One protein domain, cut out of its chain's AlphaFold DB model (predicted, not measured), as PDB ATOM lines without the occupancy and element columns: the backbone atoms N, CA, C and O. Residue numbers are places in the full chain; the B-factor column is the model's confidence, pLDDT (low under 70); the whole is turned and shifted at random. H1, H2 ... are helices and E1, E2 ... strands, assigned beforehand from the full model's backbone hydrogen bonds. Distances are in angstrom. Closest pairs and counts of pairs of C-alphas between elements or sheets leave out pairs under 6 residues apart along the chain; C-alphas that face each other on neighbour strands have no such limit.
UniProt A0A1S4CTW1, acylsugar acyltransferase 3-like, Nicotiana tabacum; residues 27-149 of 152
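What this domain is: This is residues 27 to 149 of the 152 residues of the protein "acylsugar acyltransferase 3-like" of Nicotiana tabacum (UniProt A0A1S4CTW1). A two-stranded hairpin, E1 and E2, runs through the middle with three helices loosely round it: H2 near E1, H3 and H4 along E2. H1 crosses the place where the starts of H2 and H3 meet, and residues 86 to 91 of the hairpin's loop stick out. The printed part has 123 residues, with named elements in the order H1, H2, E1, E2, H3, H4; the class is mostly helix and the sheet is antiparallel. It is compact, with a radius of gyration of the C-alphas of 15.8 A and spans of 45, 40 and 26 A.

How they stand to each other: E1, residues 73 to 80, and E2, residues 94 to 101, form an antiparallel hairpin at 157 degrees; N 75 and O 99 are 2.8 A apart, within hydrogen-bond range, as are N 97 and O 77 at 3.0 A. The closest C-alphas of E2 and H3, residues 109 to 127, are Phe 97 and Ala 119, 6.2 A apart. H4, residues 133 to 149, comes closest to E2 at the C-alphas of Thr 144 and Leu 100, 7.3 A. H3 and H4 are close but not clearly touching, 6.5 A between the closest C-alphas, Leu 127 and Leu 133, opposite ways at a shallow tilt of 34 degrees, only just short of steep. H2, residues 47 to 67, touches H3 with residues 49 to 57 alone, closest at C-alphas Ala 53 and Val 109, 5.5 A, at a steep tilt of 57 degrees, opposite ways. H1, residues 27 to 39, touches H3 at 86 degrees, about perpendicular, closest at C-alphas Val 36 and Pro 110, 5.0 A. H1 also touches H2, about perpendicular at 83 degrees, closest at C-alphas Lys 33 and Val 50, 6.3 A. Every O i to N i+4 pair is within hydrogen-bond range in H1, H2 and H3, and 12 of 13 in H4.

Where its parts are: H1 begins at C-alpha 27 (-17.975, 5.122, -47.590) and H4 ends at C-alpha 149 (-16.679, -22.407, -17.034). From first to last C-alpha H2 measures 30.1 A, H3 26.5 A, H4 24.8 A, E1 23.5 A and E2 23.3 A.

The domain as a whole: The C-alphas farthest apart, Gly 68 and Asn 88, are 48.9 A apart. The printed part has no cut, and E1 to E2 is a long link. Residues 83 to 84 and 129 to 149 have pLDDT under 70.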
ATOM      1  N   SER A  27     -16.523   4.901 -47.601       91.88
ATOM      2  CA  SER A  27     -17.975   5.122 -47.590       91.88
ATOM      3  C   SER A  27     -18.752   3.970 -46.948       91.88
ATOM      4  O   SER A  27     -19.730   4.197 -46.240       91.88
ATOM      5  N   SER A  28     -18.299   2.725 -47.134       90.50
ATOM      6  CA  SER A  28     -18.925   1.559 -46.504       90.50
ATOM      7  C   SER A  28     -18.708   1.533 -44.994       90.50
ATOM      8  O   SER A  28     -19.631   1.193 -44.253       90.50
ATOM      9  N   LEU A  29     -17.508   1.888 -44.523       89.62
ATOM     10  CA  LEU A  29     -17.233   1.979 -43.089       89.62
ATOM     11  C   LEU A  29     -17.951   3.160 -42.449       89.62
ATOM     12  O   LEU A  29     -18.478   2.999 -41.356       89.62
ATOM     13  N   ASP A  30     -18.008   4.303 -43.127       91.62
ATOM     14  CA  ASP A  30     -18.678   5.500 -42.621       91.62
ATOM     15  C   ASP A  30     -20.191   5.250 -42.491       91.62
ATOM     16  O   ASP A  30     -20.745   5.416 -41.408       91.62
ATOM     17  N   ARG A  31     -20.833   4.652 -43.505       91.69
ATOM     18  CA  ARG A  31     -22.241   4.225 -43.405       91.69
ATOM     19  C   ARG A  31     -22.486   3.275 -42.229       91.69
ATOM     20  O   ARG A  31     -23.479   3.398 -41.517       91.69
ATOM     21  N   ARG A  32     -21.611   2.284 -42.030       90.19
ATOM     22  CA  ARG A  32     -21.745   1.332 -40.912       90.19
ATOM     23  C   ARG A  32     -21.500   2.007 -39.567       90.19
ATOM     24  O   ARG A  32     -22.168   1.668 -38.598       90.19
ATOM     25  N   LYS A  33     -20.575   2.962 -39.513       93.25
ATOM     26  CA  LYS A  33     -20.302   3.780 -38.335       93.25
ATOM     27  C   LYS A  33     -21.538   4.581 -37.930       93.25
ATOM     28  O   LYS A  33     -21.861   4.574 -36.748       93.25
ATOM     29  N   ASP A  34     -22.253   5.175 -38.881       91.19
ATOM     30  CA  ASP A  34     -23.483   5.929 -38.606       91.19
ATOM     31  C   ASP A  34     -24.596   5.020 -38.073       91.19
ATOM     32  O   ASP A  34     -25.205   5.316 -37.046       91.19
ATOM     33  N   ILE A  35     -24.795   3.854 -38.699       89.44
ATOM     34  CA  ILE A  35     -25.756   2.846 -38.218       89.44
ATOM     35  C   ILE A  35     -25.416   2.418 -36.786       89.44
ATOM     36  O   ILE A  35     -26.298   2.339 -35.933       89.44
ATOM     37  N   VAL A  36     -24.141   2.145 -36.498       91.56
ATOM     38  CA  VAL A  36     -23.704   1.775 -35.147       91.56
ATOM     39  C   VAL A  36     -23.903   2.933 -34.173       91.56
ATOM     40  O   VAL A  36     -24.359   2.695 -33.062       91.56
ATOM     41  N   ALA A  37     -23.614   4.174 -34.562       90.38
ATOM     42  CA  ALA A  37     -23.815   5.344 -33.708       90.38
ATOM     43  C   ALA A  37     -25.290   5.536 -33.321       90.38
ATOM     44  O   ALA A  37     -25.572   5.892 -32.185       90.38
ATOM     45  N   MET A  38     -26.224   5.259 -34.238       88.69
ATOM     46  CA  MET A  38     -27.667   5.358 -33.975       88.69
ATOM     47  C   MET A  38     -28.199   4.235 -33.076       88.69
ATOM     48  O   MET A  38     -29.149   4.445 -32.332       88.69
ATOM     49  N   ASN A  39     -27.606   3.041 -33.156       86.94
ATOM     50  CA  ASN A  39     -28.112   1.833 -32.492       86.94
ATOM     51  C   ASN A  39     -27.273   1.392 -31.284       86.94
ATOM     52  O   ASN A  39     -27.544   0.356 -30.681       86.94
ATOM     53  N   SER A  40     -26.225   2.139 -30.941       82.50
ATOM     54  CA  SER A  40     -25.388   1.885 -29.769       82.50
ATOM     55  C   SER A  40     -25.421   3.082 -28.827       82.50
ATOM     56  O   SER A  40     -25.684   4.210 -29.226       82.50
ATOM     57  N   GLN A  41     -25.058   2.852 -27.567       84.19
ATOM     58  CA  GLN A  41     -24.826   3.923 -26.592       84.19
ATOM     59  C   GLN A  41     -23.438   4.575 -26.767       84.19
ATOM     60  O   GLN A  41     -22.940   5.250 -25.865       84.19
ATOM     61  N   VAL A  42     -22.764   4.339 -27.902       86.38
ATOM     62  CA  VAL A  42     -21.412   4.830 -28.172       86.38
ATOM     63  C   VAL A  42     -21.469   6.020 -29.125       86.38
ATOM     64  O   VAL A  42     -21.620   5.826 -30.334       86.38
ATOM     65  N   PRO A  43     -21.250   7.255 -28.637       85.25
ATOM     66  CA  PRO A  43     -21.101   8.390 -29.529       85.25
ATOM     67  C   PRO A  43     -19.803   8.239 -30.331       85.25
ATOM     68  O   PRO A  43     -18.742   7.902 -29.785       85.25
ATOM     69  N   ASN A  44     -19.890   8.508 -31.634       88.56
ATOM     70  CA  ASN A  44     -18.765   8.511 -32.570       88.56
ATOM     71  C   ASN A  44     -17.901   7.230 -32.499       88.56
ATOM     72  O   ASN A  44     -16.747   7.270 -32.048       88.56
ATOM     73  N   PRO A  45     -18.426   6.070 -32.935       91.44
ATOM     74  CA  PRO A  45     -17.640   4.846 -33.028       91.44
ATOM     75  C   PRO A  45     -16.463   5.023 -34.001       91.44
ATOM     76  O   PRO A  45     -16.543   5.746 -34.994       91.44
ATOM     77  N   THR A  46     -15.320   4.408 -33.714       91.81
ATOM     78  CA  THR A  46     -14.148   4.479 -34.596       91.81
ATOM     79  C   THR A  46     -14.274   3.462 -35.726       91.81
ATOM     80  O   THR A  46     -14.905   2.417 -35.572       91.81
ATOM     81  N   ARG A  47     -13.621   3.725 -36.865       91.75
ATOM     82  CA  ARG A  47     -13.590   2.771 -37.988       91.75
ATOM     83  C   ARG A  47     -13.024   1.406 -37.575       91.75
ATOM     84  O   ARG A  47     -13.513   0.391 -38.051       91.75
ATOM     85  N   VAL A  48     -12.044   1.391 -36.665       90.69
ATOM     86  CA  VAL A  48     -11.429   0.161 -36.138       90.69
ATOM     87  C   VAL A  48     -12.411  -0.636 -35.285       90.69
ATOM     88  O   VAL A  48     -12.521  -1.837 -35.481       90.69
ATOM     89  N   GLU A  49     -13.156   0.011 -34.385       91.56
ATOM     90  CA  GLU A  49     -14.166  -0.676 -33.562       91.56
ATOM     91  C   GLU A  49     -15.254  -1.304 -34.432       91.56
ATOM     92  O   GLU A  49     -15.588  -2.472 -34.257       91.56
ATOM     93  N   VAL A  50     -15.756  -0.552 -35.417       92.75
ATOM     94  CA  VAL A  50     -16.779  -1.039 -36.348       92.75
ATOM     95  C   VAL A  50     -16.237  -2.205 -37.175       92.75
ATOM     96  O   VAL A  50     -16.875  -3.251 -37.235       92.75
ATOM     97  N   ALA A  51     -15.050  -2.067 -37.775       93.25
ATOM     98  CA  ALA A  51     -14.429  -3.126 -38.571       93.25
ATOM     99  C   ALA A  51     -14.153  -4.395 -37.748       93.25
ATOM    100  O   ALA A  51     -14.468  -5.493 -38.200       93.25
ATOM    101  N   ALA A  52     -13.622  -4.251 -36.532       91.81
ATOM    102  CA  ALA A  52     -13.349  -5.367 -35.637       91.81
ATOM    103  C   ALA A  52     -14.635  -6.108 -35.244       91.81
ATOM    104  O   ALA A  52     -14.685  -7.331 -35.343       91.81
ATOM    105  N   ALA A  53     -15.695  -5.377 -34.888       91.94
ATOM    106  CA  ALA A  53     -16.992  -5.965 -34.560       91.94
ATOM    107  C   ALA A  53     -17.626  -6.703 -35.750       91.94
ATOM    108  O   ALA A  53     -18.223  -7.762 -35.580       91.94
ATOM    109  N   LEU A  54     -17.471  -6.176 -36.967       92.38
ATOM    110  CA  LEU A  54     -17.954  -6.834 -38.182       92.38
ATOM    111  C   LEU A  54     -17.209  -8.136 -38.464       92.38
ATOM    112  O   LEU A  54     -17.850  -9.147 -38.727       92.38
ATOM    113  N   LEU A  55     -15.875  -8.110 -38.407       91.81
ATOM    114  CA  LEU A  55     -15.053  -9.303 -38.615       91.81
ATOM    115  C   LEU A  55     -15.373 -10.370 -37.573       91.81
ATOM    116  O   LEU A  55     -15.546 -11.534 -37.922       91.81
ATOM    117  N   TYR A  56     -15.515  -9.955 -36.316       90.94
ATOM    118  CA  TYR A  56     -15.866 -10.847 -35.224       90.94
ATOM    119  C   TYR A  56     -17.249 -11.479 -35.414       90.94
ATOM    120  O   TYR A  56     -17.365 -12.702 -35.379       90.94
ATOM    121  N   ARG A  57     -18.276 -10.680 -35.744       91.56
ATOM    122  CA  ARG A  57     -19.614 -11.190 -36.083       91.56
ATOM    123  C   ARG A  57     -19.570 -12.172 -37.253       91.56
ATOM    124  O   ARG A  57     -20.233 -13.201 -37.201       91.56
ATOM    125  N   CYS A  58     -18.824 -11.863 -38.314       91.19
ATOM    126  CA  CYS A  58     -18.688 -12.758 -39.463       91.19
ATOM    127  C   CYS A  58     -18.036 -14.089 -39.066       91.19
ATOM    128  O   CYS A  58     -18.538 -15.140 -39.451       91.19
ATOM    129  N   GLY A  59     -16.964 -14.052 -38.269       89.69
ATOM    130  CA  GLY A  59     -16.314 -15.258 -37.754       89.69
ATOM    131  C   GLY A  59     -17.246 -16.097 -36.879       89.69
ATOM    132  O   GLY A  59     -17.352 -17.303 -37.082       89.69
ATOM    133  N   ALA A  60     -17.983 -15.457 -35.970       87.81
ATOM    134  CA  ALA A  60     -18.951 -16.131 -35.108       87.81
ATOM    135  C   ALA A  60     -20.115 -16.745 -35.904       87.81
ATOM    136  O   ALA A  60     -20.491 -17.883 -35.647       87.81
ATOM    137  N   ALA A  61     -20.632 -16.044 -36.918       90.00
ATOM    138  CA  ALA A  61     -21.687 -16.561 -37.791       90.00
ATOM    139  C   ALA A  61     -21.230 -17.788 -38.597       90.00
ATOM    140  O   ALA A  61     -21.976 -18.755 -38.714       90.00
ATOM    141  N   VAL A  62     -19.999 -17.773 -39.124       89.88
ATOM    142  CA  VAL A  62     -19.421 -18.935 -39.821       89.88
ATOM    143  C   VAL A  62     -19.207 -20.099 -38.855       89.88
ATOM    144  O   VAL A  62     -19.558 -21.229 -39.178       89.88
ATOM    145  N   SER A  63     -18.684 -19.831 -37.654       88.00
ATOM    146  CA  SER A  63     -18.535 -20.844 -36.604       88.00
ATOM    147  C   SER A  63     -19.883 -21.497 -36.275       88.00
ATOM    148  O   SER A  63     -20.016 -22.715 -36.339       88.00
ATOM    149  N   MET A  64     -20.917 -20.690 -36.039       88.12
ATOM    150  CA  MET A  64     -22.269 -21.171 -35.754       88.12
ATOM    151  C   MET A  64     -22.858 -21.987 -36.911       88.12
ATOM    152  O   MET A  64     -23.476 -23.019 -36.671       88.12
ATOM    153  N   ALA A  65     -22.635 -21.574 -38.161       89.94
ATOM    154  CA  ALA A  65     -23.073 -22.334 -39.331       89.94
ATOM    155  C   ALA A  65     -22.376 -23.703 -39.444       89.94
ATOM    156  O   ALA A  65     -23.001 -24.666 -39.877       89.94
ATOM    157  N   ASN A  66     -21.107 -23.799 -39.036       88.31
ATOM    158  CA  ASN A  66     -20.336 -25.042 -39.085       88.31
ATOM    159  C   ASN A  66     -20.661 -25.995 -37.925       88.31
ATOM    160  O   ASN A  66     -20.727 -27.204 -38.129       88.31
ATOM    161  N   PHE A  67     -20.848 -25.469 -36.711       85.94
ATOM    162  CA  PHE A  67     -21.070 -26.274 -35.502       85.94
ATOM    163  C   PHE A  67     -22.551 -26.443 -35.133       85.94
ATOM    164  O   PHE A  67     -22.867 -27.202 -34.221       85.94
ATOM    165  N   GLY A  68     -23.462 -25.731 -35.801       90.06
ATOM    166  CA  GLY A  68     -24.907 -25.769 -35.543       90.06
ATOM    167  C   GLY A  68     -25.351 -25.071 -34.252       90.06
ATOM    168  O   GLY A  68     -26.545 -24.989 -33.980       90.06
ATOM    169  N   VAL A  69     -24.409 -24.555 -33.460       88.75
ATOM    170  CA  VAL A  69     -24.660 -23.861 -32.194       88.75
ATOM    171  C   VAL A  69     -23.669 -22.715 -32.023       88.75
ATOM    172  O   VAL A  69     -22.538 -22.775 -32.517       88.75
ATOM    173  N   PHE A  70     -24.091 -21.659 -31.326       88.12
ATOM    174  CA  PHE A  70     -23.205 -20.561 -30.964       88.12
ATOM    175  C   PHE A  70     -22.081 -21.058 -30.047       88.12
ATOM    176  O   PHE A  70     -22.333 -21.712 -29.037       88.12
ATOM    177  N   GLN A  71     -20.843 -20.720 -30.399       85.06
ATOM    178  CA  GLN A  71     -19.663 -21.051 -29.607       85.06
ATOM    179  C   GLN A  71     -19.165 -19.791 -28.889       85.06
ATOM    180  O   GLN A  71     -18.838 -18.807 -29.571       85.06
ATOM    181  N   PRO A  72     -19.060 -19.807 -27.546       85.06
ATOM    182  CA  PRO A  72     -18.424 -18.734 -26.800       85.06
ATOM    183  C   PRO A  72     -17.035 -18.433 -27.359       85.06
ATOM    184  O   PRO A  72     -16.238 -19.334 -27.622       85.06
ATOM    185  N   SER A  73     -16.736 -17.157 -27.574       84.94
ATOM    186  CA  SER A  73     -15.480 -16.750 -28.199       84.94
ATOM    187  C   SER A  73     -14.978 -15.420 -27.660       84.94
ATOM    188  O   SER A  73     -15.716 -14.633 -27.070       84.94
ATOM    189  N   ILE A  74     -13.688 -15.169 -27.869       85.31
ATOM    190  CA  ILE A  74     -13.015 -13.953 -27.427       85.31
ATOM    191  C   ILE A  74     -12.447 -13.193 -28.622       85.31
ATOM    192  O   ILE A  74     -11.914 -13.787 -29.558       85.31
ATOM    193  N   LEU A  75     -12.516 -11.866 -28.567       86.12
ATOM    194  CA  LEU A  75     -11.736 -10.987 -29.423       86.12
ATOM    195  C   LEU A  75     -10.614 -10.356 -28.606       86.12
ATOM    196  O   LEU A  75     -10.856  -9.608 -27.656       86.12
ATOM    197  N   PHE A  76      -9.381 -10.632 -29.018       84.75
ATOM    198  CA  PHE A  76      -8.182 -10.025 -28.461       84.75
ATOM    199  C   PHE A  76      -7.805  -8.783 -29.272       84.75
ATOM    200  O   PHE A  76      -7.553  -8.880 -30.474       84.75
ATOM    201  N   HIS A  77      -7.772  -7.609 -28.637       85.62
ATOM    202  CA  HIS A  77      -7.454  -6.353 -29.311       85.62
ATOM    203  C   HIS A  77      -6.168  -5.745 -28.762       85.62
ATOM    204  O   HIS A  77      -6.076  -5.439 -27.575       85.62
ATOM    205  N   VAL A  78      -5.192  -5.526 -29.643       85.25
ATOM    206  CA  VAL A  78      -3.903  -4.913 -29.306       85.25
ATOM    207  C   VAL A  78      -3.936  -3.426 -29.641       85.25
ATOM    208  O   VAL A  78      -4.352  -3.028 -30.728       85.25
ATOM    209  N   MET A  79      -3.462  -2.601 -28.717       83.69
ATOM    210  CA  MET A  79      -3.344  -1.158 -28.862       83.69
ATOM    211  C   MET A  79      -1.938  -0.671 -28.509       83.69
ATOM    212  O   MET A  79      -1.213  -1.282 -27.727       83.69
ATOM    213  N   ASN A  80      -1.561   0.465 -29.090       84.19
ATOM    214  CA  ASN A  80      -0.320   1.150 -28.751       84.19
ATOM    215  C   ASN A  80      -0.463   1.808 -27.367       84.19
ATOM    216  O   ASN A  80      -1.405   2.575 -27.165       84.19
ATOM    217  N   CYS A  81       0.460   1.536 -26.438       77.75
ATOM    218  CA  CYS A  81       0.487   2.183 -25.115       77.75
ATOM    219  C   CYS A  81       1.161   3.570 -25.135       77.75
ATOM    220  O   CYS A  81       1.564   4.078 -24.091       77.75
ATOM    221  N   ARG A  82       1.397   4.151 -26.315       81.44
ATOM    222  CA  ARG A  82       1.955   5.498 -26.474       81.44
ATOM    223  C   ARG A  82       0.820   6.455 -26.837       81.44
ATOM    224  O   ARG A  82       0.222   6.251 -27.901       81.44
ATOM    225  N   PRO A  83       0.526   7.494 -26.031       69.81
ATOM    226  CA  PRO A  83       1.021   7.820 -24.673       69.81
ATOM    227  C   PRO A  83       0.483   6.874 -23.575       69.81
ATOM    228  O   PRO A  83      -0.526   6.209 -23.829       69.81
ATOM    229  N   PRO A  84       1.114   6.796 -22.374       68.81
ATOM    230  CA  PRO A  84       1.972   7.797 -21.705       68.81
ATOM    231  C   PRO A  84       3.465   7.743 -22.052       68.81
ATOM    232  O   PRO A  84       4.211   8.653 -21.702       68.81
ATOM    233  N   LEU A  85       3.922   6.694 -22.738       76.44
ATOM    234  CA  LEU A  85       5.320   6.596 -23.150       76.44
ATOM    235  C   LEU A  85       5.635   7.587 -24.285       76.44
ATOM    236  O   LEU A  85       4.778   7.803 -25.151       76.44
ATOM    237  N   PRO A  86       6.857   8.152 -24.332       83.00
ATOM    238  CA  PRO A  86       7.303   8.966 -25.453       83.00
ATOM    239  C   PRO A  86       7.096   8.259 -26.796       83.00
ATOM    240  O   PRO A  86       7.367   7.066 -26.961       83.00
ATOM    241  N   GLN A  87       6.641   9.009 -27.801       83.75
ATOM    242  CA  GLN A  87       6.368   8.447 -29.127       83.75
ATOM    243  C   GLN A  87       7.624   7.830 -29.775       83.75
ATOM    244  O   GLN A  87       7.516   6.913 -30.585       83.75
ATOM    245  N   ASN A  88       8.809   8.310 -29.388       87.00
ATOM    246  CA  ASN A  88      10.120   7.865 -29.854       87.00
ATOM    247  C   ASN A  88      10.760   6.760 -28.988       87.00
ATOM    248  O   ASN A  88      11.916   6.415 -29.225       87.00
ATOM    249  N   THR A  89      10.056   6.197 -27.999       83.44
ATOM    250  CA  THR A  89      10.581   5.077 -27.203       83.44
ATOM    251  C   THR A  89      10.891   3.879 -28.101       83.44
ATOM    252  O   THR A  89       9.990   3.331 -28.742       83.44
ATOM    253  N   ILE A  90      12.153   3.448 -28.101       88.00
ATOM    254  CA  ILE A  90      12.639   2.273 -28.833       88.00
ATOM    255  C   ILE A  90      12.042   0.996 -28.220       88.00
ATOM    256  O   ILE A  90      11.984   0.857 -27.001       88.00
ATOM    257  N   GLY A  91      11.603   0.061 -29.066       85.25
ATOM    258  CA  GLY A  91      11.023  -1.225 -28.656       85.25
ATOM    259  C   GLY A  91       9.505  -1.322 -28.846       85.25
ATOM    260  O   GLY A  91       8.865  -0.431 -29.409       85.25
ATOM    261  N   ASN A  92       8.905  -2.426 -28.395       83.38
ATOM    262  CA  ASN A  92       7.458  -2.649 -28.470       83.38
ATOM    263  C   ASN A  92       6.770  -2.113 -27.210       83.38
ATOM    264  O   ASN A  92       7.131  -2.493 -26.102       83.38
ATOM    265  N   ALA A  93       5.749  -1.270 -27.382       80.81
ATOM    266  CA  ALA A  93       4.893  -0.800 -26.294       80.81
ATOM    267  C   ALA A  93       3.438  -1.104 -26.654       80.81
ATOM    268  O   ALA A  93       2.765  -0.320 -27.331       80.81
ATOM    269  N   LEU A  94       2.998  -2.298 -26.267       81.00
ATOM    270  CA  LEU A  94       1.708  -2.863 -26.641       81.00
ATOM    271  C   LEU A  94       0.910  -3.195 -25.389       81.00
ATOM    272  O   LEU A  94       1.420  -3.797 -24.449       81.00
ATOM    273  N   CYS A  95      -0.349  -2.791 -25.407       79.81
ATOM    274  CA  CYS A  95      -1.337  -3.060 -24.380       79.81
ATOM    275  C   CYS A  95      -2.467  -3.804 -25.077       79.81
ATOM    276  O   CYS A  95      -2.668  -3.641 -26.281       79.81
ATOM    277  N   PHE A  96      -3.218  -4.614 -24.351       82.25
ATOM    278  CA  PHE A  96      -4.328  -5.329 -24.954       82.25
ATOM    279  C   PHE A  96      -5.526  -5.375 -24.031       82.25
ATOM    280  O   PHE A  96      -5.400  -5.334 -22.809       82.25
ATOM    281  N   PHE A  97      -6.696  -5.475 -24.643       82.00
ATOM    282  CA  PHE A  97      -7.943  -5.746 -23.956       82.00
ATOM    283  C   PHE A  97      -8.677  -6.875 -24.667       82.00
ATOM    284  O   PHE A  97      -8.464  -7.143 -25.851       82.00
ATOM    285  N   ILE A  98      -9.540  -7.541 -23.911       81.12
ATOM    286  CA  ILE A  98     -10.320  -8.681 -24.376       81.12
ATOM    287  C   ILE A  98     -11.794  -8.282 -24.364       81.12
ATOM    288  O   ILE A  98     -12.257  -7.577 -23.466       81.12
ATOM    289  N   SER A  99     -12.531  -8.724 -25.375       83.62
ATOM    290  CA  SER A  99     -13.994  -8.728 -25.381       83.62
ATOM    291  C   SER A  99     -14.474 -10.163 -25.544       83.62
ATOM    292  O   SER A  99     -13.891 -10.918 -26.316       83.62
ATOM    293  N   LEU A 100     -15.487 -10.544 -24.775       83.06
ATOM    294  CA  LEU A 100     -16.024 -11.900 -24.704       83.06
ATOM    295  C   LEU A 100     -17.464 -11.860 -25.205       83.06
ATOM    296  O   LEU A 100     -18.228 -11.026 -24.720       83.06
ATOM    297  N   ALA A 101     -17.821 -12.779 -26.097       84.88
ATOM    298  CA  ALA A 101     -19.212 -13.095 -26.388       84.88
ATOM    299  C   ALA A 101     -19.493 -14.548 -25.999       84.88
ATOM    300  O   ALA A 101     -18.862 -15.474 -26.509       84.88
ATOM    301  N   VAL A 102     -20.420 -14.724 -25.067       85.00
ATOM    302  CA  VAL A 102     -20.919 -16.009 -24.567       85.00
ATOM    303  C   VAL A 102     -22.212 -16.392 -25.282       85.00
ATOM    304  O   VAL A 102     -22.472 -17.576 -25.469       85.00
ATOM    305  N   THR A 103     -22.987 -15.402 -25.727       87.12
ATOM    306  CA  THR A 103     -24.273 -15.600 -26.401       87.12
ATOM    307  C   THR A 103     -24.328 -14.892 -27.757       87.12
ATOM    308  O   THR A 103     -23.540 -13.992 -28.058       87.12
ATOM    309  N   GLU A 104     -25.271 -15.306 -28.608       86.75
ATOM    310  CA  GLU A 104     -25.427 -14.754 -29.959       86.75
ATOM    311  C   GLU A 104     -25.877 -13.280 -29.955       86.75
ATOM    312  O   GLU A 104     -25.508 -12.499 -30.831       86.75
ATOM    313  N   ASP A 105     -26.649 -12.844 -28.964       86.31
ATOM    314  CA  ASP A 105     -27.045 -11.441 -28.860       86.31
ATOM    315  C   ASP A 105     -25.834 -10.528 -28.605       86.31
ATOM    316  O   ASP A 105     -25.738  -9.464 -29.221       86.31
ATOM    317  N   GLU A 106     -24.845 -10.995 -27.834       85.19
ATOM    318  CA  GLU A 106     -23.624 -10.242 -27.523       85.19
ATOM    319  C   GLU A 106     -22.750  -9.962 -28.766       85.19
ATOM    320  O   GLU A 106     -21.946  -9.026 -28.746       85.19
ATOM    321  N   ILE A 107     -22.922 -10.701 -29.877       86.62
ATOM    322  CA  ILE A 107     -22.182 -10.469 -31.136       86.62
ATOM    323  C   ILE A 107     -22.840  -9.441 -32.070       86.62
ATOM    324  O   ILE A 107     -22.307  -9.144 -33.149       86.62
ATOM    325  N   GLN A 108     -23.991  -8.869 -31.693       91.25
ATOM    326  CA  GLN A 108     -24.607  -7.796 -32.469       91.25
ATOM    327  C   GLN A 108     -23.664  -6.595 -32.560       91.25
ATOM    328  O   GLN A 108     -23.200  -6.065 -31.553       91.25
ATOM    329  N   VAL A 109     -23.414  -6.115 -33.785       91.69
ATOM    330  CA  VAL A 109     -22.382  -5.096 -34.056       91.69
ATOM    331  C   VAL A 109     -22.492  -3.867 -33.138       91.69
ATOM    332  O   VAL A 109     -21.466  -3.480 -32.581       91.69
ATOM    333  N   PRO A 110     -23.674  -3.255 -32.910       91.38
ATOM    334  CA  PRO A 110     -23.771  -2.094 -32.024       91.38
ATOM    335  C   PRO A 110     -23.426  -2.408 -30.562       91.38
ATOM    336  O   PRO A 110     -22.739  -1.619 -29.909       91.38
ATOM    337  N   GLN A 111     -23.856  -3.568 -30.059       90.38
ATOM    338  CA  GLN A 111     -23.596  -4.006 -28.687       90.38
ATOM    339  C   GLN A 111     -22.120  -4.355 -28.494       90.38
ATOM    340  O   GLN A 111     -21.479  -3.877 -27.557       90.38
ATOM    341  N   PHE A 112     -21.548  -5.100 -29.435       90.38
ATOM    342  CA  PHE A 112     -20.147  -5.486 -29.396       90.38
ATOM    343  C   PHE A 112     -19.215  -4.269 -29.513       90.38
ATOM    344  O   PHE A 112     -18.213  -4.178 -28.807       90.38
ATOM    345  N   VAL A 113     -19.572  -3.259 -30.318       92.81
ATOM    346  CA  VAL A 113     -18.847  -1.973 -30.345       92.81
ATOM    347  C   VAL A 113     -18.910  -1.256 -28.992       92.81
ATOM    348  O   VAL A 113     -17.906  -0.680 -28.565       92.81
ATOM    349  N   ALA A 114     -20.041  -1.309 -28.286       91.25
ATOM    350  CA  ALA A 114     -20.149  -0.766 -26.932       91.25
ATOM    351  C   ALA A 114     -19.254  -1.502 -25.930       91.25
ATOM    352  O   ALA A 114     -18.550  -0.852 -25.150       91.25
ATOM    353  N   GLN A 115     -19.205  -2.834 -25.997       89.38
ATOM    354  CA  GLN A 115     -18.297  -3.641 -25.183       89.38
ATOM    355  C   GLN A 115     -16.825  -3.309 -25.474       89.38
ATOM    356  O   GLN A 115     -16.071  -3.022 -24.542       89.38
ATOM    357  N   LEU A 116     -16.438  -3.244 -26.754       90.31
ATOM    358  CA  LEU A 116     -15.089  -2.857 -27.181       90.31
ATOM    359  C   LEU A 116     -14.707  -1.474 -26.654       90.31
ATOM    360  O   LEU A 116     -13.630  -1.296 -26.084       90.31
ATOM    361  N   ARG A 117     -15.600  -0.488 -26.803       91.94
ATOM    362  CA  ARG A 117     -15.365   0.878 -26.326       91.94
ATOM    363  C   ARG A 117     -15.184   0.915 -24.810       91.94
ATOM    364  O   ARG A 117     -14.302   1.627 -24.331       91.94
ATOM    365  N   LYS A 118     -16.003   0.170 -24.063       90.44
ATOM    366  CA  LYS A 118     -15.918   0.080 -22.599       90.44
ATOM    367  C   LYS A 118     -14.588  -0.534 -22.161       90.44
ATOM    368  O   LYS A 118     -13.896   0.063 -21.342       90.44
ATOM    369  N   ALA A 119     -14.205  -1.669 -22.744       87.12
ATOM    370  CA  ALA A 119     -12.946  -2.347 -22.439       87.12
ATOM    371  C   ALA A 119     -11.722  -1.476 -22.776       87.12
ATOM    372  O   ALA A 119     -10.793  -1.366 -21.978       87.12
ATOM    373  N   LYS A 120     -11.757  -0.783 -23.919       87.88
ATOM    374  CA  LYS A 120     -10.709   0.154 -24.326       87.88
ATOM    375  C   LYS A 120     -10.571   1.333 -23.361       87.88
ATOM    376  O   LYS A 120      -9.457   1.636 -22.950       87.88
ATOM    377  N   LYS A 121     -11.677   2.000 -23.004       88.69
ATOM    378  CA  LYS A 121     -11.661   3.134 -22.061       88.69
ATOM    379  C   LYS A 121     -11.128   2.716 -20.697       88.69
ATOM    380  O   LYS A 121     -10.251   3.382 -20.165       88.69
ATOM    381  N   TYR A 122     -11.593   1.575 -20.199       85.25
ATOM    382  CA  TYR A 122     -11.106   0.998 -18.953       85.25
ATOM    383  C   TYR A 122      -9.585   0.811 -18.957       85.25
ATOM    384  O   TYR A 122      -8.894   1.221 -18.030       85.25
ATOM    385  N   LEU A 123      -9.042   0.235 -20.034       82.56
ATOM    386  CA  LEU A 123      -7.601   0.052 -20.171       82.56
ATOM    387  C   LEU A 123      -6.852   1.389 -20.271       82.56
ATOM    388  O   LEU A 123      -5.781   1.523 -19.690       82.56
ATOM    389  N   GLN A 124      -7.406   2.378 -20.975       82.88
ATOM    390  CA  GLN A 124      -6.819   3.720 -21.070       82.88
ATOM    391  C   GLN A 124      -6.776   4.431 -19.713       82.88
ATOM    392  O   GLN A 124      -5.761   5.032 -19.379       82.88
ATOM    393  N   GLU A 125      -7.844   4.336 -18.921       84.00
ATOM    394  CA  GLU A 125      -7.895   4.874 -17.558       84.00
ATOM    395  C   GLU A 125      -6.833   4.219 -16.673       84.00
ATOM    396  O   GLU A 125      -6.104   4.911 -15.968       84.00
ATOM    397  N   LYS A 126      -6.689   2.893 -16.765       76.50
ATOM    398  CA  LYS A 126      -5.692   2.135 -16.002       76.50
ATOM    399  C   LYS A 126      -4.261   2.378 -16.461       76.50
ATOM    400  O   LYS A 126      -3.362   2.340 -15.636       76.50
ATOM    401  N   LEU A 127      -4.030   2.663 -17.740       73.62
ATOM    402  CA  LEU A 127      -2.696   2.984 -18.252       73.62
ATOM    403  C   LEU A 127      -2.156   4.311 -17.692       73.62
ATOM    404  O   LEU A 127      -0.943   4.496 -17.625       73.62
ATOM    405  N   ASN A 128      -3.040   5.210 -17.250       71.00
ATOM    406  CA  ASN A 128      -2.644   6.425 -16.538       71.00
ATOM    407  C   ASN A 128      -2.166   6.146 -15.096       71.00
ATOM    408  O   ASN A 128      -1.594   7.040 -14.478       71.00
ATOM    409  N   ASP A 129      -2.366   4.926 -14.576       68.12
ATOM    410  CA  ASP A 129      -1.831   4.433 -13.301       68.12
ATOM    411  C   ASP A 129      -0.802   3.301 -13.562       68.12
ATOM    412  O   ASP A 129      -1.173   2.128 -13.708       68.12
ATOM    413  N   PRO A 130       0.507   3.622 -13.639       58.12
ATOM    414  CA  PRO A 130       1.553   2.687 -14.064       58.12
ATOM    415  C   PRO A 130       1.655   1.396 -13.232       58.12
ATOM    416  O   PRO A 130       2.225   0.415 -13.708       58.12
ATOM    417  N   ASN A 131       1.100   1.364 -12.017       59.75
ATOM    418  CA  ASN A 131       1.247   0.242 -11.089       59.75
ATOM    419  C   ASN A 131       0.185  -0.862 -11.257       59.75
ATOM    420  O   ASN A 131       0.313  -1.919 -10.640       59.75
ATOM    421  N   GLN A 132      -0.854  -0.663 -12.080       57.97
ATOM    422  CA  GLN A 132      -2.001  -1.590 -12.144       57.97
ATOM    423  C   GLN A 132      -2.108  -2.435 -13.423       57.97
ATOM    424  O   GLN A 132      -2.983  -3.295 -13.511       57.97
ATOM    425  N   LEU A 133      -1.231  -2.248 -14.413       57.22
ATOM    426  CA  LEU A 133      -1.402  -2.858 -15.740       57.22
ATOM    427  C   LEU A 133      -1.261  -4.395 -15.746       57.22
ATOM    428  O   LEU A 133      -2.116  -5.098 -16.284       57.22
ATOM    429  N   ALA A 134      -0.197  -4.924 -15.139       58.00
ATOM    430  CA  ALA A 134       0.100  -6.360 -15.126       58.00
ATOM    431  C   ALA A 134      -0.902  -7.221 -14.317       58.00
ATOM    432  O   ALA A 134      -1.367  -8.230 -14.855       58.00
ATOM    433  N   PRO A 135      -1.284  -6.869 -13.068       60.09
ATOM    434  CA  PRO A 135      -2.214  -7.694 -12.293       60.09
ATOM    435  C   PRO A 135      -3.622  -7.742 -12.906       60.09
ATOM    436  O   PRO A 135      -4.259  -8.793 -12.881       60.09
ATOM    437  N   HIS A 136      -4.089  -6.658 -13.533       57.66
ATOM    438  CA  HIS A 136      -5.439  -6.606 -14.102       57.66
ATOM    439  C   HIS A 136      -5.621  -7.403 -15.384       57.66
ATOM    440  O   HIS A 136      -6.685  -7.974 -15.605       57.66
ATOM    441  N   VAL A 137      -4.601  -7.442 -16.242       57.66
ATOM    442  CA  VAL A 137      -4.626  -8.292 -17.437       57.66
ATOM    443  C   VAL A 137      -4.817  -9.752 -17.028       57.66
ATOM    444  O   VAL A 137      -5.661 -10.452 -17.586       57.66
ATOM    445  N   LEU A 138      -4.085 -10.192 -16.002       59.06
ATOM    446  CA  LEU A 138      -4.186 -11.546 -15.475       59.06
ATOM    447  C   LEU A 138      -5.541 -11.803 -14.797       59.06
ATOM    448  O   LEU A 138      -6.115 -12.876 -14.969       59.06
ATOM    449  N   GLU A 139      -6.071 -10.827 -14.060       62.59
ATOM    450  CA  GLU A 139      -7.389 -10.905 -13.424       62.59
ATOM    451  C   GLU A 139      -8.521 -10.991 -14.455       62.59
ATOM    452  O   GLU A 139      -9.362 -11.877 -14.358       62.59
ATOM    453  N   LYS A 140      -8.499 -10.163 -15.507       63.41
ATOM    454  CA  LYS A 140      -9.480 -10.215 -16.600       63.41
ATOM    455  C   LYS A 140      -9.455 -11.542 -17.343       63.41
ATOM    456  O   LYS A 140     -10.515 -12.056 -17.692       63.41
ATOM    457  N   ILE A 141      -8.267 -12.101 -17.585       60.56
ATOM    458  CA  ILE A 141      -8.134 -13.435 -18.181       60.56
ATOM    459  C   ILE A 141      -8.780 -14.472 -17.258       60.56
ATOM    460  O   ILE A 141      -9.625 -15.229 -17.721       60.56
ATOM    461  N   LYS A 142      -8.486 -14.442 -15.949       62.25
ATOM    462  CA  LYS A 142      -9.106 -15.341 -14.958       62.25
ATOM    463  C   LYS A 142     -10.629 -15.187 -14.877       62.25
ATOM    464  O   LYS A 142     -11.334 -16.187 -14.872       62.25
ATOM    465  N   GLU A 143     -11.156 -13.962 -14.854       61.78
ATOM    466  CA  GLU A 143     -12.603 -13.696 -14.899       61.78
ATOM    467  C   GLU A 143     -13.248 -14.269 -16.166       61.78
ATOM    468  O   GLU A 143     -14.343 -14.826 -16.109       61.78
ATOM    469  N   THR A 144     -12.565 -14.135 -17.306       55.75
ATOM    470  CA  THR A 144     -13.038 -14.631 -18.603       55.75
ATOM    471  C   THR A 144     -13.081 -16.160 -18.608       55.75
ATOM    472  O   THR A 144     -14.109 -16.717 -18.982       55.75
ATOM    473  N   THR A 145     -12.034 -16.827 -18.104       58.69
ATOM    474  CA  THR A 145     -11.989 -18.290 -17.940       58.69
ATOM    475  C   THR A 145     -13.094 -18.786 -16.999       58.69
ATOM    476  O   THR A 145     -13.840 -19.702 -17.337       58.69
ATOM    477  N   ASN A 146     -13.298 -18.113 -15.865       60.12
ATOM    478  CA  ASN A 146     -14.323 -18.500 -14.893       60.12
ATOM    479  C   ASN A 146     -15.755 -18.265 -15.413       60.12
ATOM    480  O   ASN A 146     -16.678 -19.000 -15.055       60.12
ATOM    481  N   LYS A 147     -15.973 -17.238 -16.250       57.75
ATOM    482  CA  LYS A 147     -17.278 -16.985 -16.886       57.75
ATOM    483  C   LYS A 147     -17.564 -17.994 -18.001       57.75
ATOM    484  O   LYS A 147     -18.725 -18.354 -18.166       57.75
ATOM    485  N   SER A 148     -16.555 -18.476 -18.732       52.22
ATOM    486  CA  SER A 148     -16.749 -19.586 -19.676       52.22
ATOM    487  C   SER A 148     -17.051 -20.911 -18.969       52.22
ATOM    488  O   SER A 148     -17.882 -21.662 -19.458       52.22
ATOM    489  N   GLU A 149     -16.455 -21.168 -17.799       55.25
ATOM    490  CA  GLU A 149     -16.679 -22.407 -17.034       55.25
ATOM    491  C   GLU A 149     -18.043 -22.460 -16.328       55.25
ATOM    492  O   GLU A 149     -18.615 -23.533 -16.188       55.25
TER     493      GLU A 149